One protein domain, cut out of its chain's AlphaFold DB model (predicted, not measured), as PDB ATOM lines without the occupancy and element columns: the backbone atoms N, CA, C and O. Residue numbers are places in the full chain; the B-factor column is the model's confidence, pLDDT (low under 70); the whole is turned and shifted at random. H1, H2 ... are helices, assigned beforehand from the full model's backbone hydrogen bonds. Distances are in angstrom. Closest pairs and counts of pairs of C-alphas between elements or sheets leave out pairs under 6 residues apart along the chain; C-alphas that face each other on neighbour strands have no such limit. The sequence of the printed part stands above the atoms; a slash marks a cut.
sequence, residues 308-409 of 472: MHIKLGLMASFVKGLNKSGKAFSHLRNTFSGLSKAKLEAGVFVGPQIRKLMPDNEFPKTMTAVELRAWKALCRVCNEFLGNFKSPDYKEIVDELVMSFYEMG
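This is residues 308 to 409 of the 472 residues of an uncharacterized protein of Phlebotomus papatasi (UniProt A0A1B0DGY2). Look first for the three longer helices, H1, H6 and H7, which run side by side as a loose triangle, H6 and H7 forming a hairpin. The four shorter helices lie on the side of H1 and H6 away from H7 and form no single cluster: H2 and H5 pack together, while H3 and H4 are apart from each other. The printed part has 102 residues with seven named helices, H1 to H7 in that order, and no named strand; the class is all helix. It is compact, with a radius of gyration of the C-alphas of 13.0 A, and spans 39 by 26 by 23 A.

Find C-alpha 308 at (-12.404, -37.248, 4.484); from there H1 runs 20.1 A to residue 321. Next come H2, residues 327 to 335, 12.1 A; H3, 341 to 345, 6.1 A; H4, 351 to 357, 10.1 A; and H5, 363 to 366, 5.5 A. H6, residues 369 to 384, covers 22.0 A, and H7, residues 394 to 407, covers 20.1 A to C-alpha 407 at (-16.342, -13.291, 5.409).

Begin at H1, the hub. It touches H6 at a shallow tilt of 1 degrees, opposite ways; the closest C-alphas, of Lys 311 and Cys 382, are 6.6 A apart. H1 only just touches H4, with 3 pairs of C-alphas within 8 A, the closest those of Leu 312 and Gly 351 at 7.4 A. With residues 319 to 320 alone it only just touches H3, also with 3 pairs, the closest Lys 320 and Glu 345 at 6.2 A. In the hairpin, H6 touches H7 at a shallow tilt of 26 degrees, opposite ways, closest at C-alphas 374 and 404, 4.8 A. H2 touches H5, closest at C-alphas 328 and 366, 4.8 A; H2 and H6 are apart. In H1, H2, H3, H4, H6 and H7 every O i to N i+4 pair is within hydrogen-bond range; H5 is too short for such a pair.

The farthest C-alphas, of Ser 340 and Pro 392, are 39.4 A apart. The printed part has no cut and no long link. The mean pLDDT of the printed part is 85.2; look for values under 70 at residues 308 to 309, 386 to 388 and 395.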
ATOM      1  N   MET A 308     -11.157 -37.129   3.730       68.44
ATOM      2  CA  MET A 308     -12.404 -37.248   4.484       68.44
ATOM      3  C   MET A 308     -12.372 -36.484   5.815       68.44
ATOM      4  O   MET A 308     -13.360 -35.831   6.130       68.44
ATOM      5  N   HIS A 309     -11.263 -36.504   6.566       68.31
ATOM      6  CA  HIS A 309     -11.170 -35.738   7.817       68.31
ATOM      7  C   HIS A 309     -11.104 -34.228   7.550       68.31
ATOM      8  O   HIS A 309     -11.684 -33.464   8.316       68.31
ATOM      9  N   ILE A 310     -10.519 -33.804   6.419       70.12
ATOM     10  CA  ILE A 310     -10.594 -32.405   5.962       70.12
ATOM     11  C   ILE A 310     -12.052 -32.011   5.681       70.12
ATOM     12  O   ILE A 310     -12.525 -31.022   6.232       70.12
ATOM     13  N   LYS A 311     -12.810 -32.803   4.900       76.06
ATOM     14  CA  LYS A 311     -14.241 -32.521   4.639       76.06
ATOM     15  C   LYS A 311     -15.067 -32.425   5.925       76.06
ATOM     16  O   LYS A 311     -15.953 -31.583   6.011       76.06
ATOM     17  N   LEU A 312     -14.784 -33.280   6.911       77.19
ATOM     18  CA  LEU A 312     -15.455 -33.260   8.213       77.19
ATOM     19  C   LEU A 312     -15.130 -31.976   8.997       77.19
ATOM     20  O   LEU A 312     -16.057 -31.316   9.457       77.19
ATOM     21  N   GLY A 313     -13.854 -31.579   9.086       75.00
ATOM     22  CA  GLY A 313     -13.434 -30.340   9.760       75.00
ATOM     23  C   GLY A 313     -13.959 -29.066   9.085       75.00
ATOM     24  O   GLY A 313     -14.465 -28.168   9.759       75.00
ATOM     25  N   LEU A 314     -13.943 -29.010   7.749       79.56
ATOM     26  CA  LEU A 314     -14.517 -27.897   6.986       79.56
ATOM     27  C   LEU A 314     -16.037 -27.795   7.168       79.56
ATOM     28  O   LEU A 314     -16.555 -26.700   7.380       79.56
ATOM     29  N   MET A 315     -16.754 -28.925   7.153       87.19
ATOM     30  CA  MET A 315     -18.192 -28.956   7.435       87.19
ATOM     31  C   MET A 315     -18.500 -28.505   8.869       87.19
ATOM     32  O   MET A 315     -19.445 -27.746   9.087       87.19
ATOM     33  N   ALA A 316     -17.694 -28.935   9.845       84.69
ATOM     34  CA  ALA A 316     -17.845 -28.506  11.228       84.69
ATOM     35  C   ALA A 316     -17.629 -26.992  11.369       84.69
ATOM     36  O   ALA A 316     -18.442 -26.309  11.989       84.69
ATOM     37  N   SER A 317     -16.584 -26.462  10.729       79.50
ATOM     38  CA  SER A 317     -16.253 -25.032  10.688       79.50
ATOM     39  C   SER A 317     -17.374 -24.200  10.046       79.50
ATOM     40  O   SER A 317     -17.804 -23.201  10.624       79.50
ATOM     41  N   PHE A 318     -17.909 -24.651   8.905       90.75
ATOM     42  CA  PHE A 318     -19.046 -24.028   8.219       90.75
ATOM     43  C   PHE A 318     -20.285 -23.959   9.122       90.75
ATOM     44  O   PHE A 318     -20.838 -22.884   9.349       90.75
ATOM     45  N   VAL A 319     -20.694 -25.086   9.715       91.81
ATOM     46  CA  VAL A 319     -21.883 -25.116  10.584       91.81
ATOM     47  C   VAL A 319     -21.671 -24.333  11.876       91.81
ATOM     48  O   VAL A 319     -22.628 -23.738  12.375       91.81
ATOM     49  N   LYS A 320     -20.441 -24.258  12.402       89.00
ATOM     50  CA  LYS A 320     -20.094 -23.366  13.518       89.00
ATOM     51  C   LYS A 320     -20.344 -21.893  13.163       89.00
ATOM     52  O   LYS A 320     -20.909 -21.214  14.016       89.00
ATOM     53  N   GLY A 321     -20.033 -21.459  11.937       89.06
ATOM     54  CA  GLY A 321     -20.276 -20.095  11.439       89.06
ATOM     55  C   GLY A 321     -21.733 -19.756  11.081       89.06
ATOM     56  O   GLY A 321     -22.106 -18.590  11.150       89.06
ATOM     57  N   LEU A 322     -22.582 -20.744  10.764       94.00
ATOM     58  CA  LEU A 322     -24.012 -20.502  10.487       94.00
ATOM     59  C   LEU A 322     -24.740 -19.819  11.657       94.00
ATOM     60  O   LEU A 322     -24.566 -20.200  12.823       94.00
ATOM     61  N   ASN A 323     -25.668 -18.914  11.330       92.81
ATOM     62  CA  ASN A 323     -26.563 -18.306  12.315       92.81
ATOM     63  C   ASN A 323     -27.472 -19.377  12.952       92.81
ATOM     64  O   ASN A 323     -28.316 -19.973  12.279       92.81
ATOM     65  N   LYS A 324     -27.342 -19.597  14.269       92.75
ATOM     66  CA  LYS A 324     -28.070 -20.647  15.015       92.75
ATOM     67  C   LYS A 324     -29.584 -20.429  15.077       92.75
ATOM     68  O   LYS A 324     -30.328 -21.399  15.212       92.75
ATOM     69  N   SER A 325     -30.031 -19.183  14.932       92.19
ATOM     70  CA  SER A 325     -31.446 -18.803  14.820       92.19
ATOM     71  C   SER A 325     -31.897 -18.652  13.358       92.19
ATOM     72  O   SER A 325     -33.046 -18.306  13.093       92.19
ATOM     73  N   GLY A 326     -30.999 -18.885  12.397       93.31
ATOM     74  CA  GLY A 326     -31.250 -18.736  10.968       93.31
ATOM     75  C   GLY A 326     -32.054 -19.884  10.350       93.31
ATOM     76  O   GLY A 326     -32.165 -20.993  10.891       93.31
ATOM     77  N   LYS A 327     -32.584 -19.627   9.148       95.88
ATOM     78  CA  LYS A 327     -33.325 -20.621   8.355       95.88
ATOM     79  C   LYS A 327     -32.429 -21.807   7.965       95.88
ATOM     80  O   LYS A 327     -32.873 -22.943   8.089       95.88
ATOM     81  N   ALA A 328     -31.162 -21.566   7.615       94.56
ATOM     82  CA  ALA A 328     -30.185 -22.616   7.311       94.56
ATOM     83  C   ALA A 328     -29.941 -23.583   8.482       94.56
ATOM     84  O   ALA A 328     -30.030 -24.801   8.313       94.56
ATOM     85  N   PHE A 329     -29.707 -23.077   9.696       94.19
ATOM     86  CA  PHE A 329     -29.520 -23.945  10.862       94.19
ATOM     87  C   PHE A 329     -30.812 -24.697  11.241       94.19
ATOM     88  O   PHE A 329     -30.774 -25.876  11.602       94.19
ATOM     89  N   SER A 330     -31.970 -24.057  11.060       94.12
ATOM     90  CA  SER A 330     -33.286 -24.696  11.214       94.12
ATOM     91  C   SER A 330     -33.507 -25.832  10.203       94.12
ATOM     92  O   SER A 330     -33.986 -26.904  10.577       94.12
ATOM     93  N   HIS A 331     -33.085 -25.655   8.945       95.00
ATOM     94  CA  HIS A 331     -33.125 -26.703   7.916       95.00
ATOM     95  C   HIS A 331     -32.262 -27.908   8.297       95.00
ATOM     96  O   HIS A 331     -32.726 -29.043   8.210       95.00
ATOM     97  N   LEU A 332     -31.042 -27.688   8.804       93.81
ATOM     98  CA  LEU A 332     -30.184 -28.772   9.302       93.81
ATOM     99  C   LEU A 332     -30.843 -29.553  10.446       93.81
ATOM    100  O   LEU A 332     -30.823 -30.786  10.436       93.81
ATOM    101  N   ARG A 333     -31.466 -28.851  11.403       92.25
ATOM    102  CA  ARG A 333     -32.186 -29.467  12.529       92.25
ATOM    103  C   ARG A 333     -33.344 -30.352  12.063       92.25
ATOM    104  O   ARG A 333     -33.512 -31.448  12.591       92.25
ATOM    105  N   ASN A 334     -34.097 -29.912  11.058       92.38
ATOM    106  CA  ASN A 334     -35.216 -30.674  10.498       92.38
ATOM    107  C   ASN A 334     -34.723 -31.877   9.671       92.38
ATOM    108  O   ASN A 334     -35.190 -33.002   9.850       92.38
ATOM    109  N   THR A 335     -33.716 -31.668   8.818       92.25
ATOM    110  CA  THR A 335     -33.136 -32.685   7.918       92.25
ATOM    111  C   THR A 335     -32.399 -33.806   8.658       92.25
ATOM    112  O   THR A 335     -32.292 -34.929   8.141       92.25
ATOM    113  N   PHE A 336     -31.906 -33.512   9.865       91.38
ATOM    114  CA  PHE A 336     -31.170 -34.421  10.741       91.38
ATOM    115  C   PHE A 336     -31.759 -34.466  12.160       91.38
ATOM    116  O   PHE A 336     -31.021 -34.397  13.139       91.38
ATOM    117  N   SER A 337     -33.076 -34.658  12.279       85.50
ATOM    118  CA  SER A 337     -33.807 -34.734  13.562       85.50
ATOM    119  C   SER A 337     -33.266 -35.754  14.584       85.50
ATOM    120  O   SER A 337     -33.514 -35.617  15.777       85.50
ATOM    121  N   GLY A 338     -32.496 -36.756  14.142       86.31
ATOM    122  CA  GLY A 338     -31.779 -37.706  15.005       86.31
ATOM    123  C   GLY A 338     -30.435 -37.212  15.573       86.31
ATOM    124  O   GLY A 338     -29.772 -37.963  16.290       86.31
ATOM    125  N   LEU A 339     -29.987 -35.995  15.246       86.75
ATOM    126  CA  LEU A 339     -28.839 -35.344  15.886       86.75
ATOM    127  C   LEU A 339     -29.307 -34.453  17.041       86.75
ATOM    128  O   LEU A 339     -30.260 -33.690  16.913       86.75
ATOM    129  N   SER A 340     -28.596 -34.507  18.169       87.69
ATOM    130  CA  SER A 340     -28.836 -33.578  19.274       87.69
ATOM    131  C   SER A 340     -28.425 -32.153  18.895       87.69
ATOM    132  O   SER A 340     -27.493 -31.955  18.111       87.69
ATOM    133  N   LYS A 341     -29.074 -31.155  19.514       86.38
ATOM    134  CA  LYS A 341     -28.759 -29.729  19.332       86.38
ATOM    135  C   LYS A 341     -27.252 -29.458  19.477       86.38
ATOM    136  O   LYS A 341     -26.653 -28.916  18.557       86.38
ATOM    137  N   ALA A 342     -26.626 -29.963  20.542       85.25
ATOM    138  CA  ALA A 342     -25.187 -29.811  20.780       85.25
ATOM    139  C   ALA A 342     -24.304 -30.393  19.655       85.25
ATOM    140  O   ALA A 342     -23.298 -29.789  19.293       85.25
ATOM    141  N   LYS A 343     -24.679 -31.537  19.053       86.44
ATOM    142  CA  LYS A 343     -23.939 -32.106  17.908       86.44
ATOM    143  C   LYS A 343     -24.071 -31.241  16.659       86.44
ATOM    144  O   LYS A 343     -23.087 -31.074  15.948       86.44
ATOM    145  N   LEU A 344     -25.256 -30.684  16.403       87.75
ATOM    146  CA  LEU A 344     -25.471 -29.750  15.295       87.75
ATOM    147  C   LEU A 344     -24.701 -28.441  15.511       87.75
ATOM    148  O   LEU A 344     -24.011 -27.996  14.602       87.75
ATOM    149  N   GLU A 345     -24.755 -27.851  16.707       86.88
ATOM    150  CA  GLU A 345     -24.064 -26.591  17.026       86.88
ATOM    151  C   GLU A 345     -22.539 -26.719  16.931       86.88
ATOM    152  O   GLU A 345     -21.889 -25.831  16.378       86.88
ATOM    153  N   ALA A 346     -21.990 -27.848  17.392       81.38
ATOM    154  CA  ALA A 346     -20.577 -28.191  17.261       81.38
ATOM    155  C   ALA A 346     -20.173 -28.659  15.845       81.38
ATOM    156  O   ALA A 346     -18.987 -28.883  15.602       81.38
ATOM    157  N   GLY A 347     -21.121 -28.816  14.915       83.69
ATOM    158  CA  GLY A 347     -20.841 -29.241  13.543       83.69
ATOM    159  C   GLY A 347     -20.404 -30.707  13.407       83.69
ATOM    160  O   GLY A 347     -19.679 -31.056  12.478       83.69
ATOM    161  N   VAL A 348     -20.835 -31.584  14.317       81.62
ATOM    162  CA  VAL A 348     -20.468 -33.011  14.346       81.62
ATOM    163  C   VAL A 348     -21.310 -33.800  13.340       81.62
ATOM    164  O   VAL A 348     -22.338 -34.395  13.677       81.62
ATOM    165  N   PHE A 349     -20.853 -33.802  12.089       79.00
ATOM    166  CA  PHE A 349     -21.424 -34.580  10.988       79.00
ATOM    167  C   PHE A 349     -20.612 -35.845  10.702       79.00
ATOM    168  O   PHE A 349     -19.434 -35.936  11.023       79.00
ATOM    169  N   VAL A 350     -21.235 -36.820  10.039       77.69
ATOM    170  CA  VAL A 350     -20.560 -38.021   9.522       77.69
ATOM    171  C   VAL A 350     -20.648 -38.094   7.998       77.69
ATOM    172  O   VAL A 350     -21.565 -37.548   7.386       77.69
ATOM    173  N   GLY A 351     -19.726 -38.815   7.351       73.25
ATOM    174  CA  GLY A 351     -19.634 -38.888   5.883       73.25
ATOM    175  C   GLY A 351     -20.937 -39.236   5.124       73.25
ATOM    176  O   GLY A 351     -21.133 -38.728   4.019       73.25
ATOM    177  N   PRO A 352     -21.851 -40.083   5.644       80.62
ATOM    178  CA  PRO A 352     -23.191 -40.258   5.068       80.62
ATOM    179  C   PRO A 352     -24.096 -39.015   5.119       80.62
ATOM    180  O   PRO A 352     -24.873 -38.805   4.195       80.62
ATOM    181  N   GLN A 353     -24.003 -38.188   6.164       85.00
ATOM    182  CA  GLN A 353     -24.833 -36.987   6.323       85.00
ATOM    183  C   GLN A 353     -24.377 -35.867   5.386       85.00
ATOM    184  O   GLN A 353     -25.212 -35.275   4.711       85.00
ATOM    185  N   ILE A 354     -23.061 -35.649   5.253       82.88
ATOM    186  CA  ILE A 354     -22.503 -34.694   4.279       82.88
ATOM    187  C   ILE A 354     -22.943 -35.068   2.853       82.88
ATOM    188  O   ILE A 354     -23.427 -34.220   2.110       82.88
ATOM    189  N   ARG A 355     -22.882 -36.361   2.501       83.25
ATOM    190  CA  ARG A 355     -23.360 -36.867   1.201       83.25
ATOM    191  C   ARG A 355     -24.876 -36.762   0.993       83.25
ATOM    192  O   ARG A 355     -25.299 -36.780  -0.155       83.25
ATOM    193  N   LYS A 356     -25.681 -36.667   2.058       89.12
ATOM    194  CA  LYS A 356     -27.119 -36.358   1.965       89.12
ATOM    195  C   LYS A 356     -27.353 -34.861   1.733       89.12
ATOM    196  O   LYS A 356     -28.279 -34.514   1.016       89.12
ATOM    197  N   LEU A 357     -26.535 -34.001   2.343       90.56
ATOM    198  CA  LEU A 357     -26.733 -32.550   2.357       90.56
ATOM    199  C   LEU A 357     -26.170 -31.827   1.124       90.56
ATOM    200  O   LEU A 357     -26.780 -30.880   0.653       90.56
ATOM    201  N   MET A 358     -25.025 -32.252   0.584       89.56
ATOM    202  CA  MET A 358     -24.437 -31.605  -0.602       89.56
ATOM    203  C   MET A 358     -25.334 -31.586  -1.858       89.56
ATOM    204  O   MET A 358     -25.298 -30.577  -2.554       89.56
ATOM    205  N   PRO A 359     -26.149 -32.620  -2.162       89.81
ATOM    206  CA  PRO A 359     -27.125 -32.570  -3.256       89.81
ATOM    207  C   PRO A 359     -28.502 -31.995  -2.852       89.81
ATOM    208  O   PRO A 359     -29.456 -32.122  -3.616       89.81
ATOM    209  N   ASP A 360     -28.651 -31.422  -1.651       92.50
ATOM    210  CA  ASP A 360     -29.905 -30.800  -1.211       92.50
ATOM    211  C   ASP A 360     -30.072 -29.425  -1.878       92.50
ATOM    212  O   ASP A 360     -29.338 -28.486  -1.578       92.50
ATOM    213  N   ASN A 361     -31.044 -29.308  -2.784       93.00
ATOM    214  CA  ASN A 361     -31.336 -28.067  -3.506       93.00
ATOM    215  C   ASN A 361     -32.139 -27.048  -2.679       93.00
ATOM    216  O   ASN A 361     -32.176 -25.874  -3.047       93.00
ATOM    217  N   GLU A 362     -32.775 -27.457  -1.577       94.69
ATOM    218  CA  GLU A 362     -33.527 -26.546  -0.707       94.69
ATOM    219  C   GLU A 362     -32.614 -25.883   0.324       94.69
ATOM    220  O   GLU A 362     -32.767 -24.694   0.601       94.69
ATOM    221  N   PHE A 363     -31.606 -26.601   0.833       94.38
ATOM    222  CA  PHE A 363     -30.674 -26.061   1.826       94.38
ATOM    223  C   PHE A 363     -30.009 -24.727   1.398       94.38
ATOM    224  O   PHE A 363     -30.105 -23.767   2.169       94.38
ATOM    225  N   PRO A 364     -29.451 -24.564   0.176       95.50
ATOM    226  CA  PRO A 364     -28.924 -23.283  -0.309       95.50
ATOM    227  C   PRO A 364     -29.934 -22.126  -0.300       95.50
ATOM    228  O   PRO A 364     -29.547 -20.982  -0.083       95.50
ATOM    229  N   LYS A 365     -31.230 -22.397  -0.508       95.81
ATOM    230  CA  LYS A 365     -32.285 -21.363  -0.532       95.81
ATOM    231  C   LYS A 365     -32.605 -20.807   0.858       95.81
ATOM    232  O   LYS A 365     -33.252 -19.772   0.980       95.81
ATOM    233  N   THR A 366     -32.174 -21.501   1.912       95.88
ATOM    234  CA  THR A 366     -32.376 -21.093   3.312       95.88
ATOM    235  C   THR A 366     -31.245 -20.217   3.866       95.88
ATOM    236  O   THR A 366     -31.312 -19.794   5.021       95.88
ATOM    237  N   MET A 367     -30.216 -19.945   3.061       96.06
ATOM    238  CA  MET A 367     -29.007 -19.214   3.445       96.06
ATOM    239  C   MET A 367     -29.083 -17.722   3.109       96.06
ATOM    240  O   MET A 367     -29.725 -17.311   2.143       96.06
ATOM    241  N   THR A 368     -28.364 -16.906   3.879       96.19
ATOM    242  CA  THR A 368     -27.995 -15.538   3.484       96.19
ATOM    243  C   THR A 368     -26.986 -15.549   2.326       96.19
ATOM    244  O   THR A 368     -26.388 -16.579   2.018       96.19
ATOM    245  N   ALA A 369     -26.743 -14.399   1.685       96.00
ATOM    246  CA  ALA A 369     -25.779 -14.302   0.581       96.00
ATOM    247  C   ALA A 369     -24.346 -14.720   0.978       96.00
ATOM    248  O   ALA A 369     -23.656 -15.361   0.184       96.00
ATOM    249  N   VAL A 370     -23.920 -14.401   2.208       95.88
ATOM    250  CA  VAL A 370     -22.599 -14.772   2.752       95.88
ATOM    251  C   VAL A 370     -22.536 -16.276   3.035       95.88
ATOM    252  O   VAL A 370     -21.632 -16.955   2.550       95.88
ATOM    253  N   GLU A 371     -23.543 -16.827   3.723       95.75
ATOM    254  CA  GLU A 371     -23.637 -18.272   3.988       95.75
ATOM    255  C   GLU A 371     -23.685 -19.094   2.690       95.75
ATOM    256  O   GLU A 371     -23.027 -20.129   2.580       95.75
ATOM    257  N   LEU A 372     -24.403 -18.606   1.674       96.06
ATOM    258  CA  LEU A 372     -24.499 -19.244   0.364       96.06
ATOM    259  C   LEU A 372     -23.166 -19.228  -0.398       96.06
ATOM    260  O   LEU A 372     -22.852 -20.203  -1.083       96.06
ATOM    261  N   ARG A 373     -22.378 -18.148  -0.290       95.12
ATOM    262  CA  ARG A 373     -21.035 -18.060  -0.885       95.12
ATOM    263  C   ARG A 373     -20.106 -19.101  -0.254       95.12
ATOM    264  O   ARG A 373     -19.551 -19.927  -0.977       95.12
ATOM    265  N   ALA A 374     -20.034 -19.137   1.077       93.06
ATOM    266  CA  ALA A 374     -19.235 -20.118   1.813       93.06
ATOM    267  C   ALA A 374     -19.683 -21.570   1.554       93.06
ATOM    268  O   ALA A 374     -18.847 -22.463   1.403       93.06
ATOM    269  N   TRP A 375     -20.992 -21.824   1.430       95.62
ATOM    270  CA  TRP A 375     -21.517 -23.150   1.087       95.62
ATOM    271  C   TRP A 375     -21.122 -23.597  -0.322       95.62
ATOM    272  O   TRP A 375     -20.708 -24.742  -0.514       95.62
ATOM    273  N   LYS A 376     -21.217 -22.701  -1.314       95.06
ATOM    274  CA  LYS A 376     -20.798 -22.991  -2.693       95.06
ATOM    275  C   LYS A 376     -19.308 -23.318  -2.757       95.06
ATOM    276  O   LYS A 376     -18.965 -24.363  -3.306       95.06
ATOM    277  N   ALA A 377     -18.456 -22.511  -2.125       88.69
ATOM    278  CA  ALA A 377     -17.018 -22.765  -2.054       88.69
ATOM    279  C   ALA A 377     -16.694 -24.093  -1.335       88.69
ATOM    280  O   ALA A 377     -15.878 -24.880  -1.816       88.69
ATOM    281  N   LEU A 378     -17.397 -24.415  -0.238       89.12
ATOM    282  CA  LEU A 378     -17.262 -25.700   0.461       89.12
ATOM    283  C   LEU A 378     -17.622 -26.890  -0.437       89.12
ATOM    284  O   LEU A 378     -16.880 -27.876  -0.485       89.12
ATOM    285  N   CYS A 379     -18.740 -26.810  -1.158       91.69
ATOM    286  CA  CYS A 379     -19.143 -27.828  -2.125       91.69
ATOM    287  C   CYS A 379     -18.123 -27.962  -3.263       91.69
ATOM    288  O   CYS A 379     -17.759 -29.087  -3.614       91.69
ATOM    289  N   ARG A 380     -17.606 -26.839  -3.778       87.81
ATOM    290  CA  ARG A 380     -16.568 -26.787  -4.816       87.81
ATOM    291  C   ARG A 380     -15.298 -27.508  -4.366       87.81
ATOM    292  O   ARG A 380     -14.933 -28.521  -4.957       87.81
ATOM    293  N   VAL A 381     -14.711 -27.120  -3.231       81.75
ATOM    294  CA  VAL A 381     -13.557 -27.806  -2.612       81.75
ATOM    295  C   VAL A 381     -13.828 -29.297  -2.384       81.75
ATOM    296  O   VAL A 381     -12.966 -30.145  -2.637       81.75
ATOM    297  N   CYS A 382     -15.029 -29.659  -1.931       80.94
ATOM    298  CA  CYS A 382     -15.371 -31.053  -1.664       80.94
ATOM    299  C   CYS A 382     -15.508 -31.923  -2.924       80.94
ATOM    300  O   CYS A 382     -15.326 -33.141  -2.811       80.94
ATOM    301  N   ASN A 383     -15.791 -31.335  -4.086       82.62
ATOM    302  CA  ASN A 383     -16.003 -32.045  -5.348       82.62
ATOM    303  C   ASN A 383     -14.794 -31.963  -6.295       82.62
ATOM    304  O   ASN A 383     -14.444 -32.972  -6.907       82.62
ATOM    305  N   GLU A 384     -14.144 -30.801  -6.373       78.31
ATOM    306  CA  GLU A 384     -13.092 -30.467  -7.344       78.31
ATOM    307  C   GLU A 384     -11.666 -30.517  -6.773       78.31
ATOM    308  O   GLU A 384     -10.717 -30.506  -7.548       78.31
ATOM    309  N   PHE A 385     -11.475 -30.599  -5.448       71.88
ATOM    310  CA  PHE A 385     -10.138 -30.719  -4.834       71.88
ATOM    311  C   PHE A 385     -10.002 -31.963  -3.947       71.88
ATOM    312  O   PHE A 385      -9.104 -32.790  -4.119       71.88
ATOM    313  N   LEU A 386     -10.937 -32.137  -3.010       69.69
ATOM    314  CA  LEU A 386     -11.017 -33.294  -2.114       69.69
ATOM    315  C   LEU A 386     -11.875 -34.435  -2.706       69.69
ATOM    316  O   LEU A 386     -12.228 -35.386  -1.997       69.69
ATOM    317  N   GLY A 387     -12.299 -34.309  -3.966       68.69
ATOM    318  CA  GLY A 387     -13.076 -35.302  -4.705       68.69
ATOM    319  C   GLY A 387     -12.216 -36.394  -5.346       68.69
ATOM    320  O   GLY A 387     -11.036 -36.554  -5.037       68.69
ATOM    321  N   ASN A 388     -12.833 -37.168  -6.244       68.38
ATOM    322  CA  ASN A 388     -12.096 -38.068  -7.142       68.38
ATOM    323  C   ASN A 388     -11.492 -37.296  -8.325       68.38
ATOM    324  O   ASN A 388     -10.431 -37.666  -8.821       68.38
ATOM    325  N   PHE A 389     -12.175 -36.234  -8.765       72.56
ATOM    326  CA  PHE A 389     -11.630 -35.242  -9.679       72.56
ATOM    327  C   PHE A 389     -10.778 -34.242  -8.891       72.56
ATOM    328  O   PHE A 389     -11.104 -33.905  -7.749       72.56
ATOM    329  N   LYS A 390      -9.688 -33.794  -9.513       71.00
ATOM    330  CA  LYS A 390      -8.820 -32.730  -9.019       71.00
ATOM    331  C   LYS A 390      -8.665 -31.706 -10.132       71.00
ATOM    332  O   LYS A 390      -8.062 -32.022 -11.153       71.00
ATOM    333  N   SER A 391      -9.237 -30.526  -9.934       71.44
ATOM    334  CA  SER A 391      -9.090 -29.400 -10.850       71.44
ATOM    335  C   SER A 391      -7.616 -28.975 -10.939       71.44
ATOM    336  O   SER A 391      -6.925 -29.030  -9.914       71.44
ATOM    337  N   PRO A 392      -7.116 -28.541 -12.113       72.56
ATOM    338  CA  PRO A 392      -5.833 -27.845 -12.195       72.56
ATOM    339  C   PRO A 392      -5.840 -26.552 -11.360       72.56
ATOM    340  O   PRO A 392      -4.850 -26.264 -10.691       72.56
ATOM    341  N   ASP A 393      -6.984 -25.865 -11.298       81.75
ATOM    342  CA  ASP A 393      -7.186 -24.569 -10.629       81.75
ATOM    343  C   ASP A 393      -7.502 -24.747  -9.127       81.75
ATOM    344  O   ASP A 393      -8.415 -24.145  -8.552       81.75
ATOM    345  N   TYR A 394      -6.816 -25.691  -8.476       71.94
ATOM    346  CA  TYR A 394      -7.099 -26.052  -7.084       71.94
ATOM    347  C   TYR A 394      -6.684 -24.970  -6.081       71.94
ATOM    348  O   TYR A 394      -7.164 -25.005  -4.948       71.94
ATOM    349  N   LYS A 395      -5.799 -24.040  -6.464       68.56
ATOM    350  CA  LYS A 395      -5.377 -22.930  -5.600       68.56
ATOM    351  C   LYS A 395      -6.518 -21.933  -5.465       68.56
ATOM    352  O   LYS A 395      -6.998 -21.707  -4.365       68.56
ATOM    353  N   GLU A 396      -7.052 -21.501  -6.597       77.12
ATOM    354  CA  GLU A 396      -8.180 -20.588  -6.741       77.12
ATOM    355  C   GLU A 396      -9.424 -21.126  -6.013       77.12
ATOM    356  O   GLU A 396     -10.126 -20.386  -5.328       77.12
ATOM    357  N   ILE A 397      -9.666 -22.440  -6.102       72.44
ATOM    358  CA  ILE A 397     -10.748 -23.139  -5.387       72.44
ATOM    359  C   ILE A 397     -10.557 -23.108  -3.859       72.44
ATOM    360  O   ILE A 397     -11.535 -23.017  -3.113       72.44
ATOM    361  N   VAL A 398      -9.317 -23.209  -3.372       74.06
ATOM    362  CA  VAL A 398      -9.002 -23.129  -1.937       74.06
ATOM    363  C   VAL A 398      -9.026 -21.679  -1.450       74.06
ATOM    364  O   VAL A 398      -9.572 -21.428  -0.379       74.06
ATOM    365  N   ASP A 399      -8.534 -20.724  -2.235       72.75
ATOM    366  CA  ASP A 399      -8.550 -19.299  -1.898       72.75
ATOM    367  C   ASP A 399      -9.992 -18.758  -1.822       72.75
ATOM    368  O   ASP A 399     -10.341 -18.057  -0.870       72.75
ATOM    369  N   GLU A 400     -10.877 -19.171  -2.742       83.44
ATOM    370  CA  GLU A 400     -12.322 -18.885  -2.681       83.44
ATOM    371  C   GLU A 400     -12.950 -19.404  -1.371       83.44
ATOM    372  O   GLU A 400     -13.760 -18.714  -0.740       83.44
ATOM    373  N   LEU A 401     -12.557 -20.601  -0.918       83.88
ATOM    374  CA  LEU A 401     -13.007 -21.157   0.361       83.88
ATOM    375  C   LEU A 401     -12.481 -20.345   1.548       83.88
ATOM    376  O   LEU A 401     -13.261 -20.006   2.432       83.88
ATOM    377  N   VAL A 402     -11.181 -20.041   1.579       75.50
ATOM    378  CA  VAL A 402     -10.539 -19.304   2.679       75.50
ATOM    379  C   VAL A 402     -11.184 -17.925   2.835       75.50
ATOM    380  O   VAL A 402     -11.604 -17.574   3.940       75.50
ATOM    381  N   MET A 403     -11.364 -17.190   1.736       81.94
ATOM    382  CA  MET A 403     -11.990 -15.865   1.747       81.94
ATOM    383  C   MET A 403     -13.473 -15.912   2.130       81.94
ATOM    384  O   MET A 403     -13.909 -15.142   2.983       81.94
ATOM    385  N   SER A 404     -14.258 -16.839   1.574       88.06
ATOM    386  CA  SER A 404     -15.683 -16.947   1.924       88.06
ATOM    387  C   SER A 404     -15.916 -17.436   3.361       88.06
ATOM    388  O   SER A 404     -16.889 -17.034   4.001       88.06
ATOM    389  N   PHE A 405     -15.013 -18.252   3.915       81.81
ATOM    390  CA  PHE A 405     -15.040 -18.636   5.329       81.81
ATOM    391  C   PHE A 405     -14.650 -17.462   6.236       81.81
ATOM    392  O   PHE A 405     -15.284 -17.283   7.276       81.81
ATOM    393  N   TYR A 406     -13.671 -16.643   5.839       81.50
ATOM    394  CA  TYR A 406     -13.315 -15.410   6.547       81.50
ATOM    395  C   TYR A 406     -14.499 -14.434   6.618       81.50
ATOM    396  O   TYR A 406     -14.874 -14.006   7.709       81.50
ATOM    397  N   GLU A 407     -15.152 -14.156   5.484       88.44
ATOM    398  CA  GLU A 407     -16.342 -13.291   5.409       88.44
ATOM    399  C   GLU A 407     -17.512 -13.801   6.268       88.44
ATOM    400  O   GLU A 407     -18.241 -13.003   6.854       88.44
ATOM    401  N   MET A 408     -17.688 -15.124   6.374       88.75
ATOM    402  CA  MET A 408     -18.713 -15.734   7.232       88.75
ATOM    403  C   MET A 408     -18.308 -15.795   8.722       88.75
ATOM    404  O   MET A 408     -19.086 -16.258   9.555       88.75
ATOM    405  N   GLY A 409     -17.098 -15.361   9.088       84.44
ATOM    406  CA  GLY A 409     -16.589 -15.456  10.460       84.44
ATOM    407  C   GLY A 409     -16.306 -16.892  10.920       84.44
ATOM    408  O   GLY A 409     -16.284 -17.173  12.124       84.44
TER     409      GLY A 409